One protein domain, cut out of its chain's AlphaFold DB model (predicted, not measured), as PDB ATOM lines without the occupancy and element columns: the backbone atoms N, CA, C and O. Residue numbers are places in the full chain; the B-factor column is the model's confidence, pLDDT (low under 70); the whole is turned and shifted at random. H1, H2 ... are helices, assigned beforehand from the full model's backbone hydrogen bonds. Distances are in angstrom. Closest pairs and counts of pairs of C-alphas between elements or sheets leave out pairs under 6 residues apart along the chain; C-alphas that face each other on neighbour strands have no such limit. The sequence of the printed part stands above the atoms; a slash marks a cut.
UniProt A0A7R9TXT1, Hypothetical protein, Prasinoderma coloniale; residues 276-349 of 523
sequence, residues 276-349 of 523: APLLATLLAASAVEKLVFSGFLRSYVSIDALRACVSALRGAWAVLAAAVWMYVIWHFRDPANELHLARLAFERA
ATOM      1  N   ALA A 276     194.334 162.709 203.749       73.94
ATOM      2  CA  ALA A 276     195.250 163.384 204.663       73.94
ATOM      3  C   ALA A 276     195.822 164.711 204.111       73.94
ATOM      4  O   ALA A 276     195.729 165.707 204.829       73.94
ATOM      5  N   PRO A 277     196.353 164.796 202.869       74.19
ATOM      6  CA  PRO A 277     196.878 166.062 202.354       74.19
ATOM      7  C   PRO A 277     195.793 167.130 202.173       74.19
ATOM      8  O   PRO A 277     196.045 168.284 202.500       74.19
ATOM      9  N   LEU A 278     194.580 166.770 201.733       72.06
ATOM     10  CA  LEU A 278     193.484 167.736 201.568       72.06
ATOM     11  C   LEU A 278     193.053 168.347 202.910       72.06
ATOM     12  O   LEU A 278     192.977 169.571 203.036       72.06
ATOM     13  N   LEU A 279     192.852 167.515 203.939       74.81
ATOM     14  CA  LEU A 279     192.545 167.997 205.289       74.81
ATOM     15  C   LEU A 279     193.695 168.832 205.874       74.81
ATOM     16  O   LEU A 279     193.442 169.880 206.463       74.81
ATOM     17  N   ALA A 280     194.952 168.432 205.651       77.25
ATOM     18  CA  ALA A 280     196.112 169.216 206.069       77.25
ATOM     19  C   ALA A 280     196.164 170.594 205.381       77.25
ATOM     20  O   ALA A 280     196.429 171.587 206.054       77.25
ATOM     21  N   THR A 281     195.856 170.689 204.080       76.38
ATOM     22  CA  THR A 281     195.811 171.985 203.375       76.38
ATOM     23  C   THR A 281     194.684 172.897 203.863       76.38
ATOM     24  O   THR A 281     194.912 174.094 204.011       76.38
ATOM     25  N   LEU A 282     193.504 172.353 204.185       75.12
ATOM     26  CA  LEU A 282     192.387 173.135 204.735       75.12
ATOM     27  C   LEU A 282     192.688 173.646 206.153       75.12
ATOM     28  O   LEU A 282     192.452 174.816 206.457       75.12
ATOM     29  N   LEU A 283     193.266 172.797 207.008       78.44
ATOM     30  CA  LEU A 283     193.683 173.197 208.353       78.44
ATOM     31  C   LEU A 283     194.804 174.244 208.303       78.44
ATOM     32  O   LEU A 283     194.718 175.247 209.012       78.44
ATOM     33  N   ALA A 284     195.793 174.075 207.419       77.81
ATOM     34  CA  ALA A 284     196.854 175.058 207.204       77.81
ATOM     35  C   ALA A 284     196.304 176.414 206.724       77.81
ATOM     36  O   ALA A 284     196.704 177.446 207.259       77.81
ATOM     37  N   ALA A 285     195.352 176.426 205.783       76.44
ATOM     38  CA  ALA A 285     194.715 177.658 205.316       76.44
ATOM     39  C   ALA A 285     193.997 178.402 206.460       76.44
ATOM     40  O   ALA A 285     194.237 179.592 206.662       76.44
ATOM     41  N   SER A 286     193.200 177.697 207.275       75.44
ATOM     42  CA  SER A 286     192.496 178.316 208.414       75.44
ATOM     43  C   SER A 286     193.445 178.835 209.508       75.44
ATOM     44  O   SER A 286     193.190 179.878 210.115       75.44
ATOM     45  N   ALA A 287     194.570 178.147 209.738       77.69
ATOM     46  CA  ALA A 287     195.595 178.582 210.681       77.69
ATOM     47  C   ALA A 287     196.321 179.846 210.193       77.69
ATOM     48  O   ALA A 287     196.554 180.761 210.985       77.69
ATOM     49  N   VAL A 288     196.627 179.937 208.891       80.50
ATOM     50  CA  VAL A 288     197.229 181.141 208.299       80.50
ATOM     51  C   VAL A 288     196.258 182.321 208.336       80.50
ATOM     52  O   VAL A 288     196.681 183.409 208.718       80.50
ATOM     53  N   GLU A 289     194.967 182.131 208.032       75.94
ATOM     54  CA  GLU A 289     193.975 183.216 208.138       75.94
ATOM     55  C   GLU A 289     193.925 183.778 209.573       75.94
ATOM     56  O   GLU A 289     194.043 184.990 209.762       75.94
ATOM     57  N   LYS A 290     193.891 182.919 210.607       76.12
ATOM     58  CA  LYS A 290     193.930 183.377 212.010       76.12
ATOM     59  C   LYS A 290     195.239 184.067 212.409       76.12
ATOM     60  O   LYS A 290     195.198 185.026 213.184       76.12
ATOM     61  N   LEU A 291     196.390 183.627 211.897       78.00
ATOM     62  CA  LEU A 291     197.675 184.293 212.154       78.00
ATOM     63  C   LEU A 291     197.750 185.675 211.493       78.00
ATOM     64  O   LEU A 291     198.219 186.621 212.123       78.00
ATOM     65  N   VAL A 292     197.232 185.825 210.270       77.69
ATOM     66  CA  VAL A 292     197.173 187.134 209.600       77.69
ATOM     67  C   VAL A 292     196.222 188.079 210.336       77.69
ATOM     68  O   VAL A 292     196.635 189.186 210.673       77.69
ATOM     69  N   PHE A 293     194.999 187.647 210.671       72.62
ATOM     70  CA  PHE A 293     194.050 188.485 211.419       72.62
ATOM     71  C   PHE A 293     194.589 188.913 212.792       72.62
ATOM     72  O   PHE A 293     194.498 190.087 213.145       72.62
ATOM     73  N   SER A 294     195.195 188.003 213.561       75.44
ATOM     74  CA  SER A 294     195.745 188.339 214.887       75.44
ATOM     75  C   SER A 294     196.997 189.225 214.831       75.44
ATOM     76  O   SER A 294     197.190 190.057 215.719       75.44
ATOM     77  N   GLY A 295     197.823 189.100 213.787       76.00
ATOM     78  CA  GLY A 295     198.932 190.022 213.532       76.00
ATOM     79  C   GLY A 295     198.455 191.424 213.145       76.00
ATOM     80  O   GLY A 295     198.973 192.414 213.661       76.00
ATOM     81  N   PHE A 296     197.433 191.515 212.287       72.44
ATOM     82  CA  PHE A 296     196.897 192.797 211.823       72.44
ATOM     83  C   PHE A 296     196.139 193.546 212.923       72.44
ATOM     84  O   PHE A 296     196.347 194.739 213.078       72.44
ATOM     85  N   LEU A 297     195.364 192.859 213.774       72.44
ATOM     86  CA  LEU A 297     194.707 193.480 214.939       72.44
ATOM     87  C   LEU A 297     195.691 194.063 215.976       72.44
ATOM     88  O   LEU A 297     195.277 194.832 216.838       72.44
ATOM     89  N   ARG A 298     196.987 193.719 215.907       77.06
ATOM     90  CA  ARG A 298     198.051 194.327 216.729       77.06
ATOM     91  C   ARG A 298     198.726 195.541 216.095       77.06
ATOM     92  O   ARG A 298     199.347 196.309 216.822       77.06
ATOM     93  N   SER A 299     198.648 195.709 214.776       73.88
ATOM     94  CA  SER A 299     199.154 196.903 214.093       73.88
ATOM     95  C   SER A 299     197.979 197.807 213.759       73.88
ATOM     96  O   SER A 299     197.187 197.472 212.886       73.88
ATOM     97  N   TYR A 300     197.881 198.954 214.435       64.19
ATOM     98  CA  TYR A 300     196.875 199.992 214.179       64.19
ATOM     99  C   TYR A 300     197.014 200.563 212.752       64.19
ATOM    100  O   TYR A 300     197.630 201.601 212.527       64.19
ATOM    101  N   VAL A 301     196.458 199.848 211.777       66.69
ATOM    102  CA  VAL A 301     196.434 200.184 210.352       66.69
ATOM    103  C   VAL A 301     194.993 200.505 209.958       66.69
ATOM    104  O   VAL A 301     194.050 199.923 210.495       66.69
ATOM    105  N   SER A 302     194.821 201.441 209.024       78.25
ATOM    106  CA  SER A 302     193.511 201.891 208.547       78.25
ATOM    107  C   SER A 302     192.622 200.738 208.057       78.25
ATOM    108  O   SER A 302     193.072 199.801 207.393       78.25
ATOM    109  N   ILE A 303     191.326 200.837 208.370       72.56
ATOM    110  CA  ILE A 303     190.311 199.803 208.100       72.56
ATOM    111  C   ILE A 303     190.228 199.467 206.600       72.56
ATOM    112  O   ILE A 303     190.050 198.306 206.227       72.56
ATOM    113  N   ASP A 304     190.438 200.444 205.721       77.12
ATOM    114  CA  ASP A 304     190.367 200.229 204.272       77.12
ATOM    115  C   ASP A 304     191.567 199.438 203.735       77.12
ATOM    116  O   ASP A 304     191.411 198.568 202.874       77.12
ATOM    117  N   ALA A 305     192.756 199.637 204.316       76.38
ATOM    118  CA  ALA A 305     193.927 198.819 204.012       76.38
ATOM    119  C   ALA A 305     193.756 197.372 204.512       76.38
ATOM    120  O   ALA A 305     194.191 196.440 203.833       76.38
ATOM    121  N   LEU A 306     193.067 197.161 205.645       74.31
ATOM    122  CA  LEU A 306     192.663 195.823 206.100       74.31
ATOM    123  C   LEU A 306     191.722 195.161 205.078       74.31
ATOM    124  O   LEU A 306     191.997 194.040 204.647       74.31
ATOM    125  N   ARG A 307     190.648 195.845 204.651       75.94
ATOM    126  CA  ARG A 307     189.687 195.322 203.657       75.94
ATOM    127  C   ARG A 307     190.377 194.929 202.345       75.94
ATOM    128  O   ARG A 307     190.175 193.811 201.867       75.94
ATOM    129  N   ALA A 308     191.232 195.800 201.803       78.75
ATOM    130  CA  ALA A 308     191.986 195.540 200.573       78.75
ATOM    131  C   ALA A 308     192.994 194.380 200.717       78.75
ATOM    132  O   ALA A 308     193.151 193.566 199.808       78.75
ATOM    133  N   CYS A 309     193.660 194.266 201.871       78.19
ATOM    134  CA  CYS A 309     194.592 193.172 202.147       78.19
ATOM    135  C   CYS A 309     193.866 191.819 202.263       78.19
ATOM    136  O   CYS A 309     194.289 190.830 201.661       78.19
ATOM    137  N   VAL A 310     192.739 191.771 202.984       77.19
ATOM    138  CA  VAL A 310     191.943 190.548 203.174       77.19
ATOM    139  C   VAL A 310     191.323 190.064 201.859       77.19
ATOM    140  O   VAL A 310     191.337 188.860 201.595       77.19
ATOM    141  N   SER A 311     190.822 190.964 201.003       75.50
ATOM    142  CA  SER A 311     190.275 190.577 199.693       75.50
ATOM    143  C   SER A 311     191.360 190.024 198.760       75.50
ATOM    144  O   SER A 311     191.178 188.949 198.181       75.50
ATOM    145  N   ALA A 312     192.528 190.676 198.693       77.31
ATOM    146  CA  ALA A 312     193.678 190.195 197.927       77.31
ATOM    147  C   ALA A 312     194.183 188.827 198.427       77.31
ATOM    148  O   ALA A 312     194.453 187.930 197.623       77.31
ATOM    149  N   LEU A 313     194.256 188.631 199.749       79.19
ATOM    150  CA  LEU A 313     194.682 187.369 200.355       79.19
ATOM    151  C   LEU A 313     193.702 186.226 200.044       79.19
ATOM    152  O   LEU A 313     194.136 185.126 199.699       79.19
ATOM    153  N   ARG A 314     192.386 186.480 200.107       78.38
ATOM    154  CA  ARG A 314     191.352 185.496 199.737       78.38
ATOM    155  C   ARG A 314     191.411 185.129 198.255       78.38
ATOM    156  O   ARG A 314     191.351 183.944 197.929       78.38
ATOM    157  N   GLY A 315     191.623 186.109 197.373       79.81
ATOM    158  CA  GLY A 315     191.862 185.865 195.947       79.81
ATOM    159  C   GLY A 315     193.089 184.979 195.700       79.81
ATOM    160  O   GLY A 315     193.003 183.982 194.981       79.81
ATOM    161  N   ALA A 316     194.215 185.275 196.360       80.25
ATOM    162  CA  ALA A 316     195.435 184.474 196.254       80.25
ATOM    163  C   ALA A 316     195.239 183.027 196.747       80.25
ATOM    164  O   ALA A 316     195.673 182.085 196.079       80.25
ATOM    165  N   TRP A 317     194.540 182.826 197.871       79.44
ATOM    166  CA  TRP A 317     194.218 181.487 198.378       79.44
ATOM    167  C   TRP A 317     193.292 180.700 197.450       79.44
ATOM    168  O   TRP A 317     193.527 179.508 197.258       79.44
ATOM    169  N   ALA A 318     192.294 181.337 196.832       77.19
ATOM    170  CA  ALA A 318     191.422 180.677 195.860       77.19
ATOM    171  C   ALA A 318     192.211 180.167 194.639       77.19
ATOM    172  O   ALA A 318     192.035 179.020 194.221       77.19
ATOM    173  N   VAL A 319     193.145 180.974 194.117       81.69
ATOM    174  CA  VAL A 319     194.033 180.576 193.008       81.69
ATOM    175  C   VAL A 319     194.974 179.437 193.418       81.69
ATOM    176  O   VAL A 319     195.126 178.473 192.668       81.69
ATOM    177  N   LEU A 320     195.569 179.496 194.615       80.75
ATOM    178  CA  LEU A 320     196.425 178.420 195.132       80.75
ATOM    179  C   LEU A 320     195.644 177.116 195.348       80.75
ATOM    180  O   LEU A 320     196.120 176.052 194.955       80.75
ATOM    181  N   ALA A 321     194.438 177.185 195.914       77.38
ATOM    182  CA  ALA A 321     193.569 176.027 196.106       77.38
ATOM    183  C   ALA A 321     193.175 175.392 194.762       77.38
ATOM    184  O   ALA A 321     193.288 174.176 194.608       77.38
ATOM    185  N   ALA A 322     192.802 176.203 193.765       78.31
ATOM    186  CA  ALA A 322     192.515 175.729 192.412       78.31
ATOM    187  C   ALA A 322     193.744 175.076 191.752       78.31
ATOM    188  O   ALA A 322     193.628 174.002 191.162       78.31
ATOM    189  N   ALA A 323     194.936 175.665 191.898       80.62
ATOM    190  CA  ALA A 323     196.180 175.104 191.367       80.62
ATOM    191  C   ALA A 323     196.555 173.765 192.033       80.62
ATOM    192  O   ALA A 323     196.923 172.817 191.338       80.62
ATOM    193  N   VAL A 324     196.414 173.655 193.359       80.81
ATOM    194  CA  VAL A 324     196.623 172.397 194.100       80.81
ATOM    195  C   VAL A 324     195.593 171.347 193.691       80.81
ATOM    196  O   VAL A 324     195.963 170.201 193.448       80.81
ATOM    197  N   TRP A 325     194.319 171.717 193.548       80.56
ATOM    198  CA  TRP A 325     193.258 170.802 193.122       80.56
ATOM    199  C   TRP A 325     193.488 170.280 191.697       80.56
ATOM    200  O   TRP A 325     193.433 169.071 191.467       80.56
ATOM    201  N   MET A 326     193.867 171.157 190.763       77.56
ATOM    202  CA  MET A 326     194.262 170.773 189.402       77.56
ATOM    203  C   MET A 326     195.515 169.888 189.383       77.56
ATOM    204  O   MET A 326     195.565 168.926 188.618       77.56
ATOM    205  N   TYR A 327     196.508 170.153 190.240       80.81
ATOM    206  CA  TYR A 327     197.686 169.292 190.390       80.81
ATOM    207  C   TYR A 327     197.321 167.903 190.934       80.81
ATOM    208  O   TYR A 327     197.816 166.899 190.427       80.81
ATOM    209  N   VAL A 328     196.422 167.829 191.921       76.06
ATOM    210  CA  VAL A 328     195.892 166.567 192.460       76.06
ATOM    211  C   VAL A 328     195.150 165.796 191.367       76.06
ATOM    212  O   VAL A 328     195.483 164.637 191.131       76.06
ATOM    213  N   ILE A 329     194.232 166.425 190.626       75.25
ATOM    214  CA  ILE A 329     193.550 165.778 189.489       75.25
ATOM    215  C   ILE A 329     194.562 165.270 188.465       75.25
ATOM    216  O   ILE A 329     194.484 164.118 188.052       75.25
ATOM    217  N   TRP A 330     195.533 166.093 188.076       78.44
ATOM    218  CA  TRP A 330     196.541 165.709 187.092       78.44
ATOM    219  C   TRP A 330     197.439 164.559 187.568       78.44
ATOM    220  O   TRP A 330     197.826 163.712 186.766       78.44
ATOM    221  N   HIS A 331     197.759 164.499 188.862       74.31
ATOM    222  CA  HIS A 331     198.618 163.453 189.412       74.31
ATOM    223  C   HIS A 331     197.869 162.133 189.669       74.31
ATOM    224  O   HIS A 331     198.461 161.068 189.483       74.31
ATOM    225  N   PHE A 332     196.596 162.189 190.077       68.25
ATOM    226  CA  PHE A 332     195.760 161.011 190.344       68.25
ATOM    227  C   PHE A 332     194.951 160.528 189.128       68.25
ATOM    228  O   PHE A 332     194.399 159.428 189.174       68.25
ATOM    229  N   ARG A 333     194.908 161.285 188.021       67.56
ATOM    230  CA  ARG A 333     194.416 160.796 186.722       67.56
ATOM    231  C   ARG A 333     195.461 159.874 186.098       67.56
ATOM    232  O   ARG A 333     196.212 160.258 185.205       67.56
ATOM    233  N   ASP A 334     195.515 158.660 186.632       61.38
ATOM    234  CA  ASP A 334     196.487 157.635 186.270       61.38
ATOM    235  C   ASP A 334     196.323 157.228 184.788       61.38
ATOM    236  O   ASP A 334     195.309 156.612 184.428       61.38
ATOM    237  N   PRO A 335     197.278 157.564 183.896       60.06
ATOM    238  CA  PRO A 335     197.123 157.350 182.456       60.06
ATOM    239  C   PRO A 335     197.064 155.862 182.079       60.06
ATOM    240  O   PRO A 335     196.634 155.526 180.976       60.06
ATOM    241  N   ALA A 336     197.463 154.961 182.984       60.38
ATOM    242  CA  ALA A 336     197.349 153.520 182.788       60.38
ATOM    243  C   ALA A 336     195.885 153.033 182.767       60.38
ATOM    244  O   ALA A 336     195.553 152.148 181.976       60.38
ATOM    245  N   ASN A 337     194.998 153.626 183.577       62.66
ATOM    246  CA  ASN A 337     193.583 153.231 183.626       62.66
ATOM    247  C   ASN A 337     192.795 153.728 182.406       62.66
ATOM    248  O   ASN A 337     191.957 152.994 181.888       62.66
ATOM    249  N   GLU A 338     193.105 154.927 181.903       62.44
ATOM    250  CA  GLU A 338     192.569 155.429 180.627       62.44
ATOM    251  C   GLU A 338     192.961 154.502 179.468       62.44
ATOM    252  O   GLU A 338     192.110 154.122 178.668       62.44
ATOM    253  N   LEU A 339     194.220 154.043 179.416       67.38
ATOM    254  CA  LEU A 339     194.672 153.110 178.380       67.38
ATOM    255  C   LEU A 339     193.982 151.738 178.482       67.38
ATOM    256  O   LEU A 339     193.667 151.134 177.456       67.38
ATOM    257  N   HIS A 340     193.710 151.247 179.696       68.88
ATOM    258  CA  HIS A 340     192.984 149.988 179.899       68.88
ATOM    259  C   HIS A 340     191.497 150.089 179.532       68.88
ATOM    260  O   HIS A 340     190.968 149.176 178.900       68.88
ATOM    261  N   LEU A 341     190.833 151.198 179.876       75.69
ATOM    262  CA  LEU A 341     189.446 151.462 179.481       75.69
ATOM    263  C   LEU A 341     189.319 151.688 177.971       75.69
ATOM    264  O   LEU A 341     188.430 151.109 177.351       75.69
ATOM    265  N   ALA A 342     190.239 152.439 177.360       73.50
ATOM    266  CA  ALA A 342     190.300 152.614 175.910       73.50
ATOM    267  C   ALA A 342     190.548 151.282 175.187       73.50
ATOM    268  O   ALA A 342     189.909 151.007 174.174       73.50
ATOM    269  N   ARG A 343     191.411 150.413 175.731       81.38
ATOM    270  CA  ARG A 343     191.635 149.064 175.195       81.38
ATOM    271  C   ARG A 343     190.389 148.181 175.300       81.38
ATOM    272  O   ARG A 343     190.048 147.533 174.321       81.38
ATOM    273  N   LEU A 344     189.686 148.187 176.434       84.50
ATOM    274  CA  LEU A 344     188.435 147.433 176.600       84.50
ATOM    275  C   LEU A 344     187.303 147.969 175.708       84.50
ATOM    276  O   LEU A 344     186.507 147.187 175.192       84.50
ATOM    277  N   ALA A 345     187.239 149.286 175.489       81.25
ATOM    278  CA  ALA A 345     186.310 149.896 174.538       81.25
ATOM    279  C   ALA A 345     186.645 149.510 173.085       81.25
ATOM    280  O   ALA A 345     185.745 149.191 172.314       81.25
ATOM    281  N   PHE A 346     187.934 149.473 172.730       87.19
ATOM    282  CA  PHE A 346     188.411 149.045 171.414       87.19
ATOM    283  C   PHE A 346     188.179 147.545 171.161       87.19
ATOM    284  O   PHE A 346     187.713 147.175 170.088       87.19
ATOM    285  N   GLU A 347     188.426 146.685 172.154       87.50
ATOM    286  CA  GLU A 347     188.134 145.245 172.073       87.50
ATOM    287  C   GLU A 347     186.617 144.978 171.956       87.50
ATOM    288  O   GLU A 347     186.220 144.091 171.201       87.50
ATOM    289  N   ARG A 348     185.753 145.793 172.589       88.62
ATOM    290  CA  ARG A 348     184.295 145.767 172.344       88.62
ATOM    291  C   ARG A 348     183.920 146.199 170.928       88.62
ATOM    292  O   ARG A 348     183.204 145.468 170.255       88.62
ATOM    293  N   ALA A 349     184.445 147.327 170.450       77.00
ATOM    294  CA  ALA A 349     184.168 147.812 169.097       77.00
ATOM    295  C   ALA A 349     184.612 146.811 168.009       77.00
ATOM    296  O   ALA A 349     183.936 146.660 166.993       77.00
TER     297      ALA A 349
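This is residues 276 to 349 of the 523 residues of the protein "Hypothetical protein" of Prasinoderma coloniale (UniProt A0A7R9TXT1). Two long helices, H1 and then H2, lie side by side and run opposite ways, with the chain folding back between them; they are only near each other, and a third helix, H3, sticks out past the end of H2 as an arm. This arm, residues 329 to 349 with the last residues of H2 and the whole of H3, stands free and adds to the length of the rod-shaped outline. The printed part has 74 residues with three named helices, in the order H1, H2, H3, and no named strand; the class is all helix. The whole is extended, with a radius of gyration of the C-alphas of 20.9 A, and the C-alphas span 69 by 23 by 11 A.

Find C-alpha 276 at (195.250, 163.384, 204.663); from there H1 runs through residues 276 to 296, 30.3 A from first to last C-alpha. Go on past residue 302 to C-alpha 303 at (190.311, 199.803, 208.100), where H2 begins; it takes in residues 303 to 332, the longest helix with 30 residues, and measures 43.0 A. Then look at residues 335 to 349, which form H3, 20.9 A long; it ends at C-alpha 349 at (184.168, 147.812, 169.097).

Start with H1 and H2, which are close but not clearly touching, with 2 pairs of C-alphas within 8 A. Their closest C-alphas are those of Phe 296 and Leu 306, 7.7 A apart. Their lines stand at a shallow tilt of 12 degrees, and they run opposite ways, 12.0 A from centre to centre. Move on to H3 and you will find that it touches no helix: H1 and H3 are apart, and H2 and H3 are apart too, though they follow each other in the chain. Along the backbones of H1, H2 and H3, every O i to N i+4 pair is within hydrogen-bond range.

Look for the ends of the longest distance at the C-alphas of Tyr 300 and Ala 349, the two farthest apart, 70.1 A. Without the stretches that stand free, the body has 45 residues and spans 34 by 19 by 8 A. Residues 298 to 305, of which 303 to 305 belong to H2, also stand free. The link from H1 to H2, with 6 residues, is short; the link from H2 to H3, with 2 residues, is tight; no link is long. The printed part has no cut. In the B-factor column the mean pLDDT of the printed part is 75.7, and this predicted model is under 70 at residues 300 to 301 and 332 to 340.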